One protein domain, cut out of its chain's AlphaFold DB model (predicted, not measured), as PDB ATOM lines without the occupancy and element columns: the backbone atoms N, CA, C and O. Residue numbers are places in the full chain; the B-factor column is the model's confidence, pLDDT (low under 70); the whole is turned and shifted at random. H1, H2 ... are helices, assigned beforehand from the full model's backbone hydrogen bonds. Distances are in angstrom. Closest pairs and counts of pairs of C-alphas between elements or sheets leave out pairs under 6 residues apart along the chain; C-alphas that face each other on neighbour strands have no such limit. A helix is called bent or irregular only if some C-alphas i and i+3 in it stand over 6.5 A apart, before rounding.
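This is residues 563 to 622 and 645 to 706 of the 807 residues of an uncharacterized protein of Legionellales bacterium (UniProt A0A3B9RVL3). A long, gently bent helix, H1, makes a spine: at one end H2 folds back along H1b as a helical hairpin, and at the other end the crossed pair H4 and H5 packs on H1a through H4. H3 packs on the beginning of H1b, and two strings of chain, residues 645 to 651 and 699 to 706, stick out to the same side. The printed part has 122 residues with five named helices, in the order H1, H2, H3, H4, H5, and no named strand; the class is all helix. It is only just loose, close to extended, with a radius of gyration of the C-alphas of 20.1 A, and its outline is flat, spanning 67 by 48 by 19 A.

By its hydrogen bonds H1, residues 564 to 591, was assigned as one helix, but it is bent: C-alphas 571 and 574 are 6.7 A apart, and its arms H1a, residues 564 to 571, and H1b, residues 574 to 591, stand at a shallow tilt of 29 degrees. H1 is the hub, touching three other helices. With residues 585 to 591 alone, H1b touches H2, residues 600 to 618; they form a hairpin at a steep tilt of 44 degrees, opposite ways, and their closest C-alphas, Gly 589 and Ala 604, are 4.2 A apart. H2 has a kink of 34 degrees near residue 612 and is irregular, with C-alphas 614 and 617 7.0 A apart. With residues 577 to 580 alone, H1b touches H3, residues 656 to 664, at a steep tilt of 41 degrees; the closest C-alphas, Arg 577 and Thr 658, are 7.0 A apart. H4, residues 666 to 678, touches H1a with residues 668 to 672 alone, the closest C-alphas, Phe 565 and Ala 672, being 5.0 A apart. H5, residues 685 to 693, touches H4 at a steep tilt of 48 degrees, opposite ways, closest at the C-alphas of Ala 673 and Trp 689, 4.8 A apart. H2 is apart from H3, H4 and H5. Every O i to N i+4 pair is within hydrogen-bond range in H1a, H1b, H3, H4 and H5, and 13 of 15 are in H2.

H1a begins at C-alpha 564, (-56.209, -12.163, 59.511). H1b is 25.9 A from first to last C-alpha and ends at C-alpha 591, (-27.853, -1.856, 32.773). H2 measures 27.0 A and H4 18.5 A. H5 ends at C-alpha 693, (-44.543, -21.021, 55.534).

The two C-alphas farthest apart, those of Gly 597 and Thr 705, are 68.6 A apart. Residues 623 to 644 are not printed, and C-alphas 622 and 645 are 17.6 A apart across this cut, which lies in the link from H2 to H3. Of the links that are printed whole, H3 to H4 is tight, and H1 to H2 and H4 to H5 are short. The mean pLDDT of the printed part is 87.0; residues 620 to 622 and 646 to 653 are under 70.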
ATOM      1  N   ASN A 563     -58.172 -16.321  58.947       97.44
ATOM      2  CA  ASN A 563     -56.938 -15.962  59.644       97.44
ATOM      3  C   ASN A 563     -56.413 -14.593  59.149       97.44
ATOM      4  O   ASN A 563     -55.919 -14.502  58.014       97.44
ATOM      5  N   PRO A 564     -56.489 -13.524  59.971       97.31
ATOM      6  CA  PRO A 564     -56.209 -12.163  59.511       97.31
ATOM      7  C   PRO A 564     -54.735 -11.987  59.136       97.31
ATOM      8  O   PRO A 564     -54.414 -11.281  58.183       97.31
ATOM      9  N   PHE A 565     -53.835 -12.692  59.827       98.06
ATOM     10  CA  PHE A 565     -52.401 -12.657  59.556       98.06
ATOM     11  C   PHE A 565     -52.059 -13.355  58.239       98.06
ATOM     12  O   PHE A 565     -51.235 -12.861  57.473       98.06
ATOM     13  N   ARG A 566     -52.733 -14.469  57.927       95.31
ATOM     14  CA  ARG A 566     -52.584 -15.155  56.637       95.31
ATOM     15  C   ARG A 566     -53.123 -14.315  55.478       95.31
ATOM     16  O   ARG A 566     -52.503 -14.278  54.417       95.31
ATOM     17  N   LEU A 567     -54.265 -13.650  55.657       94.62
ATOM     18  CA  LEU A 567     -54.800 -12.730  54.648       94.62
ATOM     19  C   LEU A 567     -53.833 -11.569  54.411       94.62
ATOM     20  O   LEU A 567     -53.505 -11.285  53.261       94.62
ATOM     21  N   LEU A 568     -53.301 -10.981  55.488       95.88
ATOM     22  CA  LEU A 568     -52.278  -9.945  55.397       95.88
ATOM     23  C   LEU A 568     -51.037 -10.451  54.651       95.88
ATOM     24  O   LEU A 568     -50.578  -9.773  53.735       95.88
ATOM     25  N   LEU A 569     -50.542 -11.659  54.956       94.44
ATOM     26  CA  LEU A 569     -49.446 -12.295  54.214       94.44
ATOM     27  C   LEU A 569     -49.771 -12.421  52.724       94.44
ATOM     28  O   LEU A 569     -48.973 -12.002  51.899       94.44
ATOM     29  N   LYS A 570     -50.940 -12.946  52.346       91.19
ATOM     30  CA  LYS A 570     -51.301 -13.113  50.926       91.19
ATOM     31  C   LYS A 570     -51.413 -11.780  50.183       91.19
ATOM     32  O   LYS A 570     -50.981 -11.696  49.036       91.19
ATOM     33  N   VAL A 571     -51.955 -10.751  50.836       93.69
ATOM     34  CA  VAL A 571     -52.133  -9.408  50.259       93.69
ATOM     35  C   VAL A 571     -50.815  -8.632  50.177       93.69
ATOM     36  O   VAL A 571     -50.679  -7.769  49.319       93.69
ATOM     37  N   THR A 572     -49.827  -8.931  51.021       94.81
ATOM     38  CA  THR A 572     -48.555  -8.182  51.061       94.81
ATOM     39  C   THR A 572     -47.389  -8.943  50.436       94.81
ATOM     40  O   THR A 572     -46.700  -8.406  49.575       94.81
ATOM     41  N   PHE A 573     -47.182 -10.206  50.810       92.31
ATOM     42  CA  PHE A 573     -46.019 -11.006  50.430       92.31
ATOM     43  C   PHE A 573     -45.943 -11.252  48.919       92.31
ATOM     44  O   PHE A 573     -44.896 -11.033  48.314       92.31
ATOM     45  N   MET A 574     -47.040 -11.698  48.292       88.38
ATOM     46  CA  MET A 574     -47.041 -12.018  46.859       88.38
ATOM     47  C   MET A 574     -46.896 -10.764  45.984       88.38
ATOM     48  O   MET A 574     -46.026 -10.779  45.110       88.38
ATOM     49  N   PRO A 575     -47.642  -9.662  46.214       92.25
ATOM     50  CA  PRO A 575     -47.412  -8.426  45.470       92.25
ATOM     51  C   PRO A 575     -46.002  -7.877  45.664       92.25
ATOM     52  O   PRO A 575     -45.375  -7.481  44.689       92.25
ATOM     53  N   LEU A 576     -45.460  -7.921  46.884       93.75
ATOM     54  CA  LEU A 576     -44.092  -7.468  47.131       93.75
ATOM     55  C   LEU A 576     -43.062  -8.340  46.402       93.75
ATOM     56  O   LEU A 576     -42.116  -7.804  45.835       93.75
ATOM     57  N   ARG A 577     -43.265  -9.661  46.336       89.88
ATOM     58  CA  ARG A 577     -42.428 -10.561  45.525       89.88
ATOM     59  C   ARG A 577     -42.473 -10.191  44.039       89.88
ATOM     60  O   ARG A 577     -41.423 -10.127  43.413       89.88
ATOM     61  N   ILE A 578     -43.659  -9.905  43.493       89.19
ATOM     62  CA  ILE A 578     -43.821  -9.450  42.100       89.19
ATOM     63  C   ILE A 578     -43.129  -8.099  41.885       89.19
ATOM     64  O   ILE A 578     -42.463  -7.912  40.875       89.19
ATOM     65  N   VAL A 579     -43.239  -7.163  42.831       91.69
ATOM     66  CA  VAL A 579     -42.572  -5.854  42.750       91.69
ATOM     67  C   VAL A 579     -41.052  -6.001  42.784       91.69
ATOM     68  O   VAL A 579     -40.375  -5.368  41.981       91.69
ATOM     69  N   LEU A 580     -40.507  -6.839  43.671       91.31
ATOM     70  CA  LEU A 580     -39.068  -7.116  43.719       91.31
ATOM     71  C   LEU A 580     -38.585  -7.769  42.424       91.31
ATOM     72  O   LEU A 580     -37.533  -7.398  41.918       91.31
ATOM     73  N   PHE A 581     -39.379  -8.683  41.868       90.06
ATOM     74  CA  PHE A 581     -39.102  -9.307  40.583       90.06
ATOM     75  C   PHE A 581     -39.095  -8.297  39.426       90.06
ATOM     76  O   PHE A 581     -38.114  -8.188  38.702       90.06
ATOM     77  N   LEU A 582     -40.151  -7.490  39.282       91.06
ATOM     78  CA  LEU A 582     -40.218  -6.453  38.249       91.06
ATOM     79  C   LEU A 582     -39.107  -5.417  38.416       91.06
ATOM     80  O   LEU A 582     -38.510  -4.984  37.436       91.06
ATOM     81  N   GLY A 583     -38.812  -5.025  39.654       91.44
ATOM     82  CA  GLY A 583     -37.709  -4.124  39.949       91.44
ATOM     83  C   GLY A 583     -36.356  -4.726  39.564       91.44
ATOM     84  O   GLY A 583     -35.485  -3.998  39.097       91.44
ATOM     85  N   HIS A 584     -36.182  -6.037  39.724       91.88
ATOM     86  CA  HIS A 584     -34.992  -6.750  39.284       91.88
ATOM     87  C   HIS A 584     -34.873  -6.754  37.748       91.88
ATOM     88  O   HIS A 584     -33.831  -6.350  37.234       91.88
ATOM     89  N   LEU A 585     -35.956  -7.051  37.018       91.94
ATOM     90  CA  LEU A 585     -35.967  -6.946  35.553       91.94
ATOM     91  C   LEU A 585     -35.626  -5.529  35.082       91.94
ATOM     92  O   LEU A 585     -34.841  -5.348  34.155       91.94
ATOM     93  N   ILE A 586     -36.182  -4.509  35.745       92.06
ATOM     94  CA  ILE A 586     -35.833  -3.107  35.485       92.06
ATOM     95  C   ILE A 586     -34.348  -2.880  35.768       92.06
ATOM     96  O   ILE A 586     -33.687  -2.229  34.969       92.06
ATOM     97  N   SER A 587     -33.806  -3.430  36.856       92.19
ATOM     98  CA  SER A 587     -32.390  -3.312  37.219       92.19
ATOM     99  C   SER A 587     -31.446  -3.826  36.146       92.19
ATOM    100  O   SER A 587     -30.489  -3.126  35.809       92.19
ATOM    101  N   ILE A 588     -31.752  -4.979  35.552       87.38
ATOM    102  CA  ILE A 588     -31.011  -5.502  34.402       87.38
ATOM    103  C   ILE A 588     -31.273  -4.649  33.162       87.38
ATOM    104  O   ILE A 588     -30.334  -4.227  32.491       87.38
ATOM    105  N   GLY A 589     -32.530  -4.300  32.892       89.44
ATOM    106  CA  GLY A 589     -32.909  -3.441  31.774       89.44
ATOM    107  C   GLY A 589     -32.147  -2.124  31.731       89.44
ATOM    108  O   GLY A 589     -31.624  -1.737  30.696       89.44
ATOM    109  N   VAL A 590     -32.020  -1.427  32.856       90.75
ATOM    110  CA  VAL A 590     -31.304  -0.144  32.893       90.75
ATOM    111  C   VAL A 590     -29.783  -0.302  32.827       90.75
ATOM    112  O   VAL A 590     -29.103   0.673  32.508       90.75
ATOM    113  N   THR A 591     -29.254  -1.508  33.082       85.12
ATOM    114  CA  THR A 591     -27.853  -1.856  32.773       85.12
ATOM    115  C   THR A 591     -27.634  -2.170  31.301       85.12
ATOM    116  O   THR A 591     -26.480  -2.263  30.880       85.12
ATOM    117  N   ALA A 592     -28.714  -2.341  30.527       78.62
ATOM    118  CA  ALA A 592     -28.615  -2.742  29.141       78.62
ATOM    119  C   ALA A 592     -27.778  -1.750  28.334       78.62
ATOM    120  O   ALA A 592     -27.768  -0.530  28.537       78.62
ATOM    121  N   ASP A 593     -27.081  -2.337  27.382       76.56
ATOM    122  CA  ASP A 593     -26.105  -1.689  26.544       76.56
ATOM    123  C   ASP A 593     -26.661  -0.470  25.794       76.56
ATOM    124  O   ASP A 593     -27.706  -0.525  25.141       76.56
ATOM    125  N   ARG A 594     -25.950   0.658  25.875       78.00
ATOM    126  CA  ARG A 594     -26.312   1.902  25.192       78.00
ATOM    127  C   ARG A 594     -25.620   1.978  23.840       78.00
ATOM    128  O   ARG A 594     -24.430   2.277  23.744       78.00
ATOM    129  N   VAL A 595     -26.400   1.781  22.785       77.50
ATOM    130  CA  VAL A 595     -25.929   1.938  21.406       77.50
ATOM    131  C   VAL A 595     -26.147   3.368  20.941       77.50
ATOM    132  O   VAL A 595     -27.262   3.882  21.074       77.50
ATOM    133  N   PRO A 596     -25.146   4.006  20.318       74.38
ATOM    134  CA  PRO A 596     -25.359   5.262  19.617       74.38
ATOM    135  C   PRO A 596     -26.500   5.138  18.606       74.38
ATOM    136  O   PRO A 596     -26.512   4.235  17.773       74.38
ATOM    137  N   GLY A 597     -27.458   6.058  18.679       85.75
ATOM    138  CA  GLY A 597     -28.606   6.097  17.771       85.75
ATOM    139  C   GLY A 597     -29.799   5.229  18.183       85.75
ATOM    140  O   GLY A 597     -30.862   5.385  17.587       85.75
ATOM    141  N   ILE A 598     -29.682   4.382  19.214       85.75
ATOM    142  CA  ILE A 598     -30.830   3.667  19.793       85.75
ATOM    143  C   ILE A 598     -31.242   4.368  21.096       85.75
ATOM    144  O   ILE A 598     -30.401   4.547  21.980       85.75
ATOM    145  N   PRO A 599     -32.519   4.763  21.265       89.81
ATOM    146  CA  PRO A 599     -32.992   5.333  22.522       89.81
ATOM    147  C   PRO A 599     -32.717   4.394  23.705       89.81
ATOM    148  O   PRO A 599     -33.045   3.210  23.641       89.81
ATOM    149  N   ALA A 600     -32.177   4.921  24.809       86.25
ATOM    150  CA  ALA A 600     -31.843   4.122  25.994       86.25
ATOM    151  C   ALA A 600     -33.047   3.328  26.534       86.25
ATOM    152  O   ALA A 600     -32.897   2.183  26.945       86.25
ATOM    153  N   ILE A 601     -34.252   3.903  26.448       88.81
ATOM    154  CA  ILE A 601     -35.509   3.240  26.824       88.81
ATOM    155  C   ILE A 601     -35.762   2.000  25.959       88.81
ATOM    156  O   ILE A 601     -36.182   0.974  26.480       88.81
ATOM    157  N   ALA A 602     -35.490   2.064  24.652       87.94
ATOM    158  CA  ALA A 602     -35.686   0.923  23.763       87.94
ATOM    159  C   ALA A 602     -34.713  -0.213  24.104       87.94
ATOM    160  O   ALA A 602     -35.143  -1.356  24.213       87.94
ATOM    161  N   SER A 603     -33.435   0.101  24.346       86.06
ATOM    162  CA  SER A 603     -32.459  -0.906  24.789       86.06
ATOM    163  C   SER A 603     -32.850  -1.519  26.139       86.06
ATOM    164  O   SER A 603     -32.866  -2.739  26.283       86.06
ATOM    165  N   ALA A 604     -33.279  -0.686  27.093       89.19
ATOM    166  CA  ALA A 604     -33.727  -1.156  28.396       89.19
ATOM    167  C   ALA A 604     -34.959  -2.062  28.309       89.19
ATOM    168  O   ALA A 604     -35.012  -3.085  28.983       89.19
ATOM    169  N   LEU A 605     -35.927  -1.737  27.445       89.25
ATOM    170  CA  LEU A 605     -37.087  -2.592  27.195       89.25
ATOM    171  C   LEU A 605     -36.691  -3.925  26.556       89.25
ATOM    172  O   LEU A 605     -37.227  -4.954  26.955       89.25
ATOM    173  N   LEU A 606     -35.748  -3.935  25.607       86.62
ATOM    174  CA  LEU A 606     -35.235  -5.183  25.032       86.62
ATOM    175  C   LEU A 606     -34.549  -6.048  26.096       86.62
ATOM    176  O   LEU A 606     -34.781  -7.255  26.122       86.62
ATOM    177  N   GLY A 607     -33.775  -5.431  26.995       86.06
ATOM    178  CA  GLY A 607     -33.185  -6.102  28.155       86.06
ATOM    179  C   GLY A 607     -34.245  -6.689  29.092       86.06
ATOM    180  O   GLY A 607     -34.216  -7.885  29.359       86.06
ATOM    181  N   ILE A 608     -35.236  -5.889  29.506       90.50
ATOM    182  CA  ILE A 608     -36.352  -6.325  30.371       90.50
ATOM    183  C   ILE A 608     -37.121  -7.488  29.747       90.50
ATOM    184  O   ILE A 608     -37.492  -8.424  30.446       90.50
ATOM    185  N   ILE A 609     -37.402  -7.421  28.444       86.69
ATOM    186  CA  ILE A 609     -38.151  -8.468  27.744       86.69
ATOM    187  C   ILE A 609     -37.320  -9.748  27.665       86.69
ATOM    188  O   ILE A 609     -37.849 -10.821  27.940       86.69
ATOM    189  N   SER A 610     -36.039  -9.641  27.300       84.69
ATOM    190  CA  SER A 610     -35.138 -10.794  27.205       84.69
ATOM    191  C   SER A 610     -34.998 -11.505  28.549       84.69
ATOM    192  O   SER A 610     -35.237 -12.708  28.623       84.69
ATOM    193  N   GLU A 611     -34.697 -10.751  29.604       85.38
ATOM    194  CA  GLU A 611     -34.544 -11.275  30.962       85.38
ATOM    195  C   GLU A 611     -35.876 -11.791  31.517       85.38
ATOM    196  O   GLU A 611     -35.968 -12.879  32.070       85.38
ATOM    197  N   GLY A 612     -36.966 -11.052  31.291       87.81
ATOM    198  CA  GLY A 612     -38.292 -11.433  31.767       87.81
ATOM    199  C   GLY A 612     -38.782 -12.755  31.180       87.81
ATOM    200  O   GLY A 612     -39.562 -13.453  31.822       87.81
ATOM    201  N   PHE A 613     -38.328 -13.116  29.977       82.88
ATOM    202  CA  PHE A 613     -38.596 -14.416  29.368       82.88
ATOM    203  C   PHE A 613     -37.743 -15.550  29.940       82.88
ATOM    204  O   PHE A 613     -38.207 -16.694  29.967       82.88
ATOM    205  N   GLU A 614     -36.515 -15.258  30.353       80.38
ATOM    206  CA  GLU A 614     -35.641 -16.198  31.048       80.38
ATOM    207  C   GLU A 614     -36.202 -16.491  32.436       80.38
ATOM    208  O   GLU A 614     -36.500 -17.641  32.753       80.38
ATOM    209  N   ASP A 615     -36.513 -15.448  33.195       83.62
ATOM    210  CA  ASP A 615     -37.025 -15.536  34.557       83.62
ATOM    211  C   ASP A 615     -38.514 -15.901  34.667       83.62
ATOM    212  O   ASP A 615     -39.048 -16.116  35.760       83.62
ATOM    213  N   LEU A 616     -39.238 -16.009  33.553       79.06
ATOM    214  CA  LEU A 616     -40.672 -16.320  33.584       79.06
ATOM    215  C   LEU A 616     -40.972 -17.635  34.332       79.06
ATOM    216  O   LEU A 616     -42.044 -17.793  34.930       79.06
ATOM    217  N   HIS A 617     -40.011 -18.562  34.346       74.62
ATOM    218  CA  HIS A 617     -40.097 -19.832  35.064       74.62
ATOM    219  C   HIS A 617     -40.291 -19.674  36.588       74.62
ATOM    220  O   HIS A 617     -40.839 -20.574  37.218       74.62
ATOM    221  N   TYR A 618     -39.952 -18.522  37.191       70.38
ATOM    222  CA  TYR A 618     -40.222 -18.243  38.611       70.38
ATOM    223  C   TYR A 618     -41.721 -18.161  38.947       70.38
ATOM    224  O   TYR A 618     -42.117 -18.428  40.087       70.38
ATOM    225  N   PHE A 619     -42.560 -17.792  37.973       73.69
ATOM    226  CA  PHE A 619     -44.015 -17.657  38.144       73.69
ATOM    227  C   PHE A 619     -44.790 -18.783  37.484       73.69
ATOM    228  O   PHE A 619     -45.857 -19.169  37.965       73.69
ATOM    229  N   VAL A 620     -44.255 -19.317  36.390       68.75
ATOM    230  CA  VAL A 620     -44.787 -20.509  35.739       68.75
ATOM    231  C   VAL A 620     -44.265 -21.700  36.524       68.75
ATOM    232  O   VAL A 620     -43.336 -22.379  36.104       68.75
ATOM    233  N   GLY A 621     -44.827 -21.898  37.720       58.72
ATOM    234  CA  GLY A 621     -44.460 -23.010  38.577       58.72
ATOM    235  C   GLY A 621     -44.502 -24.295  37.765       58.72
ATOM    236  O   GLY A 621     -45.563 -24.699  37.287       58.72
ATOM    237  N   HIS A 622     -43.350 -24.945  37.615       56.81
ATOM    238  CA  HIS A 622     -43.307 -26.352  37.265       56.81
ATOM    239  C   HIS A 622     -43.817 -27.118  38.490       56.81
ATOM    240  O   HIS A 622     -43.061 -27.803  39.177       56.81
ATOM    241  N   LEU A 645     -29.161 -35.940  37.781       74.06
ATOM    242  CA  LEU A 645     -28.153 -35.309  36.930       74.06
ATOM    243  C   LEU A 645     -28.475 -33.853  36.584       74.06
ATOM    244  O   LEU A 645     -27.564 -33.064  36.331       74.06
ATOM    245  N   THR A 646     -29.758 -33.500  36.556       65.12
ATOM    246  CA  THR A 646     -30.283 -32.150  36.337       65.12
ATOM    247  C   THR A 646     -30.658 -31.469  37.646       65.12
ATOM    248  O   THR A 646     -31.262 -30.405  37.595       65.12
ATOM    249  N   ALA A 647     -30.258 -32.008  38.808       49.19
ATOM    250  CA  ALA A 647     -30.510 -31.475  40.158       49.19
ATOM    251  C   ALA A 647     -29.877 -30.088  40.428       49.19
ATOM    252  O   ALA A 647     -29.697 -29.672  41.569       49.19
ATOM    253  N   HIS A 648     -29.517 -29.372  39.367       50.22
ATOM    254  CA  HIS A 648     -29.407 -27.923  39.333       50.22
ATOM    255  C   HIS A 648     -30.772 -27.228  39.215       50.22
ATOM    256  O   HIS A 648     -30.799 -26.006  39.227       50.22
ATOM    257  N   GLY A 649     -31.886 -27.970  39.139       49.06
ATOM    258  CA  GLY A 649     -33.219 -27.422  39.375       49.06
ATOM    259  C   GLY A 649     -33.268 -26.829  40.777       49.06
ATOM    260  O   GLY A 649     -33.337 -27.555  41.769       49.06
ATOM    261  N   HIS A 650     -33.115 -25.513  40.856       55.44
ATOM    262  CA  HIS A 650     -33.199 -24.788  42.105       55.44
ATOM    263  C   HIS A 650     -34.627 -24.915  42.615       55.44
ATOM    264  O   HIS A 650     -35.582 -24.665  41.888       55.44
ATOM    265  N   ASP A 651     -34.776 -25.327  43.870       59.88
ATOM    266  CA  ASP A 651     -36.055 -25.175  44.540       59.88
ATOM    267  C   ASP A 651     -36.332 -23.667  44.634       59.88
ATOM    268  O   ASP A 651     -35.733 -22.951  45.441       59.88
ATOM    269  N   HIS A 652     -37.201 -23.170  43.750       63.00
ATOM    270  CA  HIS A 652     -37.569 -21.755  43.664       63.00
ATOM    271  C   HIS A 652     -38.322 -21.267  44.910       63.00
ATOM    272  O   HIS A 652     -38.677 -20.094  44.995       63.00
ATOM    273  N   SER A 653     -38.585 -22.141  45.889       66.50
ATOM    274  CA  SER A 653     -39.079 -21.730  47.199       66.50
ATOM    275  C   SER A 653     -38.006 -21.054  48.067       66.50
ATOM    276  O   SER A 653     -38.350 -20.498  49.119       66.50
ATOM    277  N   ASP A 654     -36.738 -21.073  47.638       70.94
ATOM    278  CA  ASP A 654     -35.579 -20.658  48.432       70.94
ATOM    279  C   ASP A 654     -34.688 -19.600  47.734       70.94
ATOM    280  O   ASP A 654     -33.503 -19.469  48.054       70.94
ATOM    281  N   ASP A 655     -35.228 -18.817  46.792       82.25
ATOM    282  CA  ASP A 655     -34.519 -17.677  46.190       82.25
ATOM    283  C   ASP A 655     -34.269 -16.546  47.209       82.25
ATOM    284  O   ASP A 655     -34.983 -16.405  48.206       82.25
ATOM    285  N   ILE A 656     -33.223 -15.737  46.989       85.81
ATOM    286  CA  ILE A 656     -32.770 -14.723  47.959       85.81
ATOM    287  C   ILE A 656     -33.875 -13.709  48.318       85.81
ATOM    288  O   ILE A 656     -34.071 -13.483  49.516       85.81
ATOM    289  N   PRO A 657     -34.644 -13.121  47.377       84.50
ATOM    290  CA  PRO A 657     -35.724 -12.209  47.747       84.50
ATOM    291  C   PRO A 657     -36.801 -12.895  48.567       84.50
ATOM    292  O   PRO A 657     -37.219 -12.357  49.587       84.50
ATOM    293  N   THR A 658     -37.212 -14.105  48.183       87.75
ATOM    294  CA  THR A 658     -38.184 -14.872  48.966       87.75
ATOM    295  C   THR A 658     -37.641 -15.183  50.357       87.75
ATOM    296  O   THR A 658     -38.398 -15.092  51.315       87.75
ATOM    297  N   LYS A 659     -36.342 -15.467  50.524       90.56
ATOM    298  CA  LYS A 659     -35.705 -15.618  51.846       90.56
ATOM    299  C   LYS A 659     -35.753 -14.338  52.667       90.56
ATOM    300  O   LYS A 659     -36.126 -14.395  53.835       90.56
ATOM    301  N   ILE A 660     -35.400 -13.201  52.071       90.31
ATOM    302  CA  ILE A 660     -35.438 -11.893  52.738       90.31
ATOM    303  C   ILE A 660     -36.874 -11.568  53.151       90.31
ATOM    304  O   ILE A 660     -37.116 -11.238  54.308       90.31
ATOM    305  N   LEU A 661     -37.843 -11.743  52.249       92.50
ATOM    306  CA  LEU A 661     -39.257 -11.561  52.554       92.50
ATOM    307  C   LEU A 661     -39.725 -12.533  53.638       92.50
ATOM    308  O   LEU A 661     -40.361 -12.108  54.593       92.50
ATOM    309  N   LYS A 662     -39.380 -13.821  53.555       93.00
ATOM    310  CA  LYS A 662     -39.724 -14.816  54.584       93.00
ATOM    311  C   LYS A 662     -39.144 -14.444  55.943       93.00
ATOM    312  O   LYS A 662     -39.822 -14.627  56.945       93.00
ATOM    313  N   TYR A 663     -37.929 -13.905  55.975       95.06
ATOM    314  CA  TYR A 663     -37.288 -13.425  57.193       95.06
ATOM    315  C   TYR A 663     -37.997 -12.188  57.765       95.06
ATOM    316  O   TYR A 663     -38.344 -12.176  58.943       95.06
ATOM    317  N   LEU A 664     -38.289 -11.184  56.932       95.62
ATOM    318  CA  LEU A 664     -39.013  -9.971  57.337       95.62
ATOM    319  C   LEU A 664     -40.430 -10.282  57.840       95.62
ATOM    320  O   LEU A 664     -40.881  -9.721  58.835       95.62
ATOM    321  N   PHE A 665     -41.117 -11.211  57.179       97.06
ATOM    322  CA  PHE A 665     -42.470 -11.644  57.523       97.06
ATOM    323  C   PHE A 665     -42.502 -12.809  58.524       97.06
ATOM    324  O   PHE A 665     -43.586 -13.294  58.855       97.06
ATOM    325  N   TYR A 666     -41.354 -13.252  59.049       96.81
ATOM    326  CA  TYR A 666     -41.263 -14.392  59.970       96.81
ATOM    327  C   TYR A 666     -42.171 -14.251  61.206       96.81
ATOM    328  O   TYR A 666     -42.881 -15.212  61.522       96.81
ATOM    329  N   PRO A 667     -42.256 -13.076  61.873       97.69
ATOM    330  CA  PRO A 667     -43.199 -12.886  62.976       97.69
ATOM    331  C   PRO A 667     -44.659 -13.071  62.541       97.69
ATOM    332  O   PRO A 667     -45.450 -13.673  63.266       97.69
ATOM    333  N   LEU A 668     -45.010 -12.611  61.336       97.56
ATOM    334  CA  LEU A 668     -46.369 -12.715  60.805       97.56
ATOM    335  C   LEU A 668     -46.732 -14.160  60.437       97.56
ATOM    336  O   LEU A 668     -47.852 -14.586  60.713       97.56
ATOM    337  N   PHE A 669     -45.783 -14.941  59.904       97.31
ATOM    338  CA  PHE A 669     -45.949 -16.391  59.737       97.31
ATOM    339  C   PHE A 669     -46.205 -17.093  61.078       97.31
ATOM    340  O   PHE A 669     -47.062 -17.971  61.150       97.31
ATOM    341  N   GLY A 670     -45.524 -16.675  62.152       97.81
ATOM    342  CA  GLY A 670     -45.729 -17.213  63.502       97.81
ATOM    343  C   GLY A 670     -47.110 -16.920  64.064       97.81
ATOM    344  O   GLY A 670     -47.782 -17.834  64.539       97.81
ATOM    345  N   LEU A 671     -47.572 -15.675  63.944       98.19
ATOM    346  CA  LEU A 671     -48.926 -15.292  64.348       98.19
ATOM    347  C   LEU A 671     -49.991 -16.029  63.532       98.19
ATOM    348  O   LEU A 671     -50.959 -16.537  64.098       98.19
ATOM    349  N   ALA A 672     -49.786 -16.159  62.219       97.94
ATOM    350  CA  ALA A 672     -50.670 -16.940  61.366       97.94
ATOM    351  C   ALA A 672     -50.707 -18.417  61.796       97.94
ATOM    352  O   ALA A 672     -51.786 -18.998  61.863       97.94
ATOM    353  N   ALA A 673     -49.564 -19.021  62.132       97.94
ATOM    354  CA  ALA A 673     -49.492 -20.414  62.570       97.94
ATOM    355  C   ALA A 673     -50.149 -20.635  63.943       97.94
ATOM    356  O   ALA A 673     -50.861 -21.620  64.126       97.94
ATOM    357  N   LEU A 674     -49.955 -19.709  64.888       98.06
ATOM    358  CA  LEU A 674     -50.599 -19.741  66.205       98.06
ATOM    359  C   LEU A 674     -52.120 -19.616  66.092       98.06
ATOM    360  O   LEU A 674     -52.840 -20.359  66.757       98.06
ATOM    361  N   TRP A 675     -52.607 -18.727  65.223       98.25
ATOM    362  CA  TRP A 675     -54.036 -18.606  64.936       98.25
ATOM    363  C   TRP A 675     -54.595 -19.896  64.333       98.25
ATOM    364  O   TRP A 675     -55.593 -20.426  64.812       98.25
ATOM    365  N   ASP A 676     -53.928 -20.439  63.314       96.88
ATOM    366  CA  ASP A 676     -54.315 -21.693  62.665       96.88
ATOM    367  C   ASP A 676     -54.376 -22.877  63.632       96.88
ATOM    368  O   ASP A 676     -55.249 -23.737  63.493       96.88
ATOM    369  N   TRP A 677     -53.430 -22.926  64.572       97.69
ATOM    370  CA  TRP A 677     -53.367 -23.911  65.644       97.69
ATOM    371  C   TRP A 677     -54.539 -23.744  66.616       97.69
ATOM    372  O   TRP A 677     -55.279 -24.701  66.824       97.69
ATOM    373  N   GLY A 678     -54.767 -22.533  67.136       97.31
ATOM    374  CA  GLY A 678     -55.857 -22.252  68.078       97.31
ATOM    375  C   GLY A 678     -57.261 -22.388  67.476       97.31
ATOM    376  O   GLY A 678     -58.200 -22.768  68.169       97.31
ATOM    377  N   ALA A 679     -57.410 -22.129  66.175       96.94
ATOM    378  CA  ALA A 679     -58.667 -22.272  65.437       96.94
ATOM    379  C   ALA A 679     -58.930 -23.705  64.925       96.94
ATOM    380  O   ALA A 679     -59.974 -23.967  64.312       96.94
ATOM    381  N   SER A 680     -57.990 -24.632  65.138       95.25
ATOM    382  CA  SER A 680     -58.110 -26.041  64.758       95.25
ATOM    383  C   SER A 680     -58.402 -26.926  65.960       95.25
ATOM    384  O   SER A 680     -57.896 -26.692  67.049       95.25
ATOM    385  N   LYS A 681     -59.130 -28.023  65.742       91.25
ATOM    386  CA  LYS A 681     -59.282 -29.073  66.762       91.25
ATOM    387  C   LYS A 681     -58.122 -30.080  66.767       91.25
ATOM    388  O   LYS A 681     -57.796 -30.604  67.821       91.25
ATOM    389  N   ASN A 682     -57.492 -30.331  65.611       92.56
ATOM    390  CA  ASN A 682     -56.581 -31.474  65.400       92.56
ATOM    391  C   ASN A 682     -55.255 -31.118  64.688       92.56
ATOM    392  O   ASN A 682     -54.543 -32.005  64.213       92.56
ATOM    393  N   LEU A 683     -54.918 -29.831  64.553       94.38
ATOM    394  CA  LEU A 683     -53.668 -29.408  63.910       94.38
ATOM    395  C   LEU A 683     -52.621 -29.138  64.990       94.38
ATOM    396  O   LEU A 683     -52.896 -28.380  65.908       94.38
ATOM    397  N   SER A 684     -51.427 -29.729  64.897       96.44
ATOM    398  CA  SER A 684     -50.317 -29.360  65.785       96.44
ATOM    399  C   SER A 684     -49.712 -28.021  65.357       96.44
ATOM    400  O   SER A 684     -49.745 -27.677  64.174       96.44
ATOM    401  N   LEU A 685     -49.118 -27.282  66.298       96.88
ATOM    402  CA  LEU A 685     -48.474 -25.997  66.001       96.88
ATOM    403  C   LEU A 685     -47.382 -26.137  64.929       96.88
ATOM    404  O   LEU A 685     -47.273 -25.302  64.039       96.88
ATOM    405  N   GLU A 686     -46.623 -27.233  64.963       95.62
ATOM    406  CA  GLU A 686     -45.612 -27.536  63.949       95.62
ATOM    407  C   GLU A 686     -46.231 -27.707  62.548       95.62
ATOM    408  O   GLU A 686     -45.753 -27.119  61.579       95.62
ATOM    409  N   LYS A 687     -47.343 -28.446  62.423       94.12
ATOM    410  CA  LYS A 687     -48.053 -28.587  61.139       94.12
ATOM    411  C   LYS A 687     -48.639 -27.254  60.669       94.12
ATOM    412  O   LYS A 687     -48.595 -26.971  59.475       94.12
ATOM    413  N   ALA A 688     -49.162 -26.440  61.586       95.75
ATOM    414  CA  ALA A 688     -49.648 -25.098  61.276       95.75
ATOM    415  C   ALA A 688     -48.518 -24.193  60.759       95.75
ATOM    416  O   ALA A 688     -48.701 -23.491  59.767       95.75
ATOM    417  N   TRP A 689     -47.333 -24.264  61.368       96.50
ATOM    418  CA  TRP A 689     -46.148 -23.524  60.939       96.50
ATOM    419  C   TRP A 689     -45.704 -23.895  59.520       96.50
ATOM    420  O   TRP A 689     -45.554 -23.019  58.664       96.50
ATOM    421  N   TYR A 690     -45.547 -25.191  59.239       93.81
ATOM    422  CA  TYR A 690     -45.194 -25.668  57.900       93.81
ATOM    423  C   TYR A 690     -46.238 -25.247  56.860       93.81
ATOM    424  O   TYR A 690     -45.892 -24.712  55.807       93.81
ATOM    425  N   ARG A 691     -47.526 -25.354  57.210       91.50
ATOM    426  CA  ARG A 691     -48.627 -24.887  56.365       91.50
ATOM    427  C   ARG A 691     -48.530 -23.395  56.036       91.50
ATOM    428  O   ARG A 691     -48.709 -23.034  54.878       91.50
ATOM    429  N   GLN A 692     -48.251 -22.537  57.021       94.50
ATOM    430  CA  GLN A 692     -48.174 -21.088  56.794       94.50
ATOM    431  C   GLN A 692     -46.941 -20.682  55.992       94.50
ATOM    432  O   GLN A 692     -47.033 -19.813  55.134       94.50
ATOM    433  N   THR A 693     -45.802 -21.324  56.234       90.94
ATOM    434  CA  THR A 693     -44.543 -21.021  55.534       90.94
ATOM    435  C   THR A 693     -44.457 -21.624  54.127       90.94
ATOM    436  O   THR A 693     -43.510 -21.329  53.393       90.94
ATOM    437  N   GLY A 694     -45.430 -22.461  53.741       87.88
ATOM    438  CA  GLY A 694     -45.422 -23.209  52.483       87.88
ATOM    439  C   GLY A 694     -44.387 -24.337  52.449       87.88
ATOM    440  O   GLY A 694     -44.092 -24.863  51.381       87.88
ATOM    441  N   GLN A 695     -43.810 -24.699  53.598       87.44
ATOM    442  CA  GLN A 695     -42.880 -25.818  53.719       87.44
ATOM    443  C   GLN A 695     -43.668 -27.119  53.910       87.44
ATOM    444  O   GLN A 695     -44.674 -27.155  54.614       87.44
ATOM    445  N   GLN A 696     -43.217 -28.219  53.311       86.12
ATOM    446  CA  GLN A 696     -43.799 -29.527  53.609       86.12
ATOM    447  C   GLN A 696     -43.318 -30.005  54.989       86.12
ATOM    448  O   GLN A 696     -42.149 -29.844  55.342       86.12
ATOM    449  N   ALA A 697     -44.199 -30.624  55.780       88.81
ATOM    450  CA  ALA A 697     -43.781 -31.233  57.042       88.81
ATOM    451  C   ALA A 697     -42.744 -32.345  56.777       88.81
ATOM    452  O   ALA A 697     -42.920 -33.087  55.808       88.81
ATOM    453  N   PRO A 698     -41.686 -32.488  57.602       92.50
ATOM    454  CA  PRO A 698     -40.697 -33.545  57.438       92.50
ATOM    455  C   PRO A 698     -41.366 -34.923  57.423       92.50
ATOM    456  O   PRO A 698     -41.911 -35.371  58.430       92.50
ATOM    457  N   GLN A 699     -41.317 -35.609  56.288       93.12
ATOM    458  CA  GLN A 699     -41.846 -36.954  56.135       93.12
ATOM    459  C   GLN A 699     -40.751 -37.973  56.451       93.12
ATOM    460  O   GLN A 699     -39.597 -37.854  56.014       93.12
ATOM    461  N   LYS A 700     -41.105 -38.981  57.256       94.75
ATOM    462  CA  LYS A 700     -40.275 -40.168  57.450       94.75
ATOM    463  C   LYS A 700     -40.607 -41.149  56.334       94.75
ATOM    464  O   LYS A 700     -41.646 -41.795  56.357       94.75
ATOM    465  N   VAL A 701     -39.714 -41.228  55.362       93.19
ATOM    466  CA  VAL A 701     -39.778 -42.216  54.286       93.19
ATOM    467  C   VAL A 701     -39.179 -43.522  54.823       93.19
ATOM    468  O   VAL A 701     -38.075 -43.463  55.381       93.19
ATOM    469  N   PRO A 702     -39.885 -44.668  54.735       90.25
ATOM    470  CA  PRO A 702     -39.359 -45.950  55.192       90.25
ATOM    471  C   PRO A 702     -38.103 -46.326  54.401       90.25
ATOM    472  O   PRO A 702     -37.989 -46.034  53.211       90.25
ATOM    473  N   ALA A 703     -37.149 -46.973  55.071       82.88
ATOM    474  CA  ALA A 703     -35.927 -47.412  54.414       82.88
ATOM    475  C   ALA A 703     -36.271 -48.469  53.350       82.88
ATOM    476  O   ALA A 703     -36.937 -49.454  53.675       82.88
ATOM    477  N   PRO A 704     -35.818 -48.314  52.097       84.25
ATOM    478  CA  PRO A 704     -36.066 -49.319  51.076       84.25
ATOM    479  C   PRO A 704     -35.331 -50.621  51.425       84.25
ATOM    480  O   PRO A 704     -34.122 -50.602  51.692       84.25
ATOM    481  N   THR A 705     -36.074 -51.730  51.400       81.88
ATOM    482  CA  THR A 705     -35.638 -53.082  51.797       81.88
ATOM    483  C   THR A 705     -34.667 -53.719  50.810       81.88
ATOM    484  O   THR A 705     -33.823 -54.516  51.214       81.88
ATOM    485  N   GLN A 706     -34.738 -53.355  49.528       79.56
ATOM    486  CA  GLN A 706     -33.864 -53.922  48.507       79.56
ATOM    487  C   GLN A 706     -32.410 -53.502  48.750       79.56
ATOM    488  O   GLN A 706     -32.098 -52.315  48.862       79.56
TER     489      GLN A 706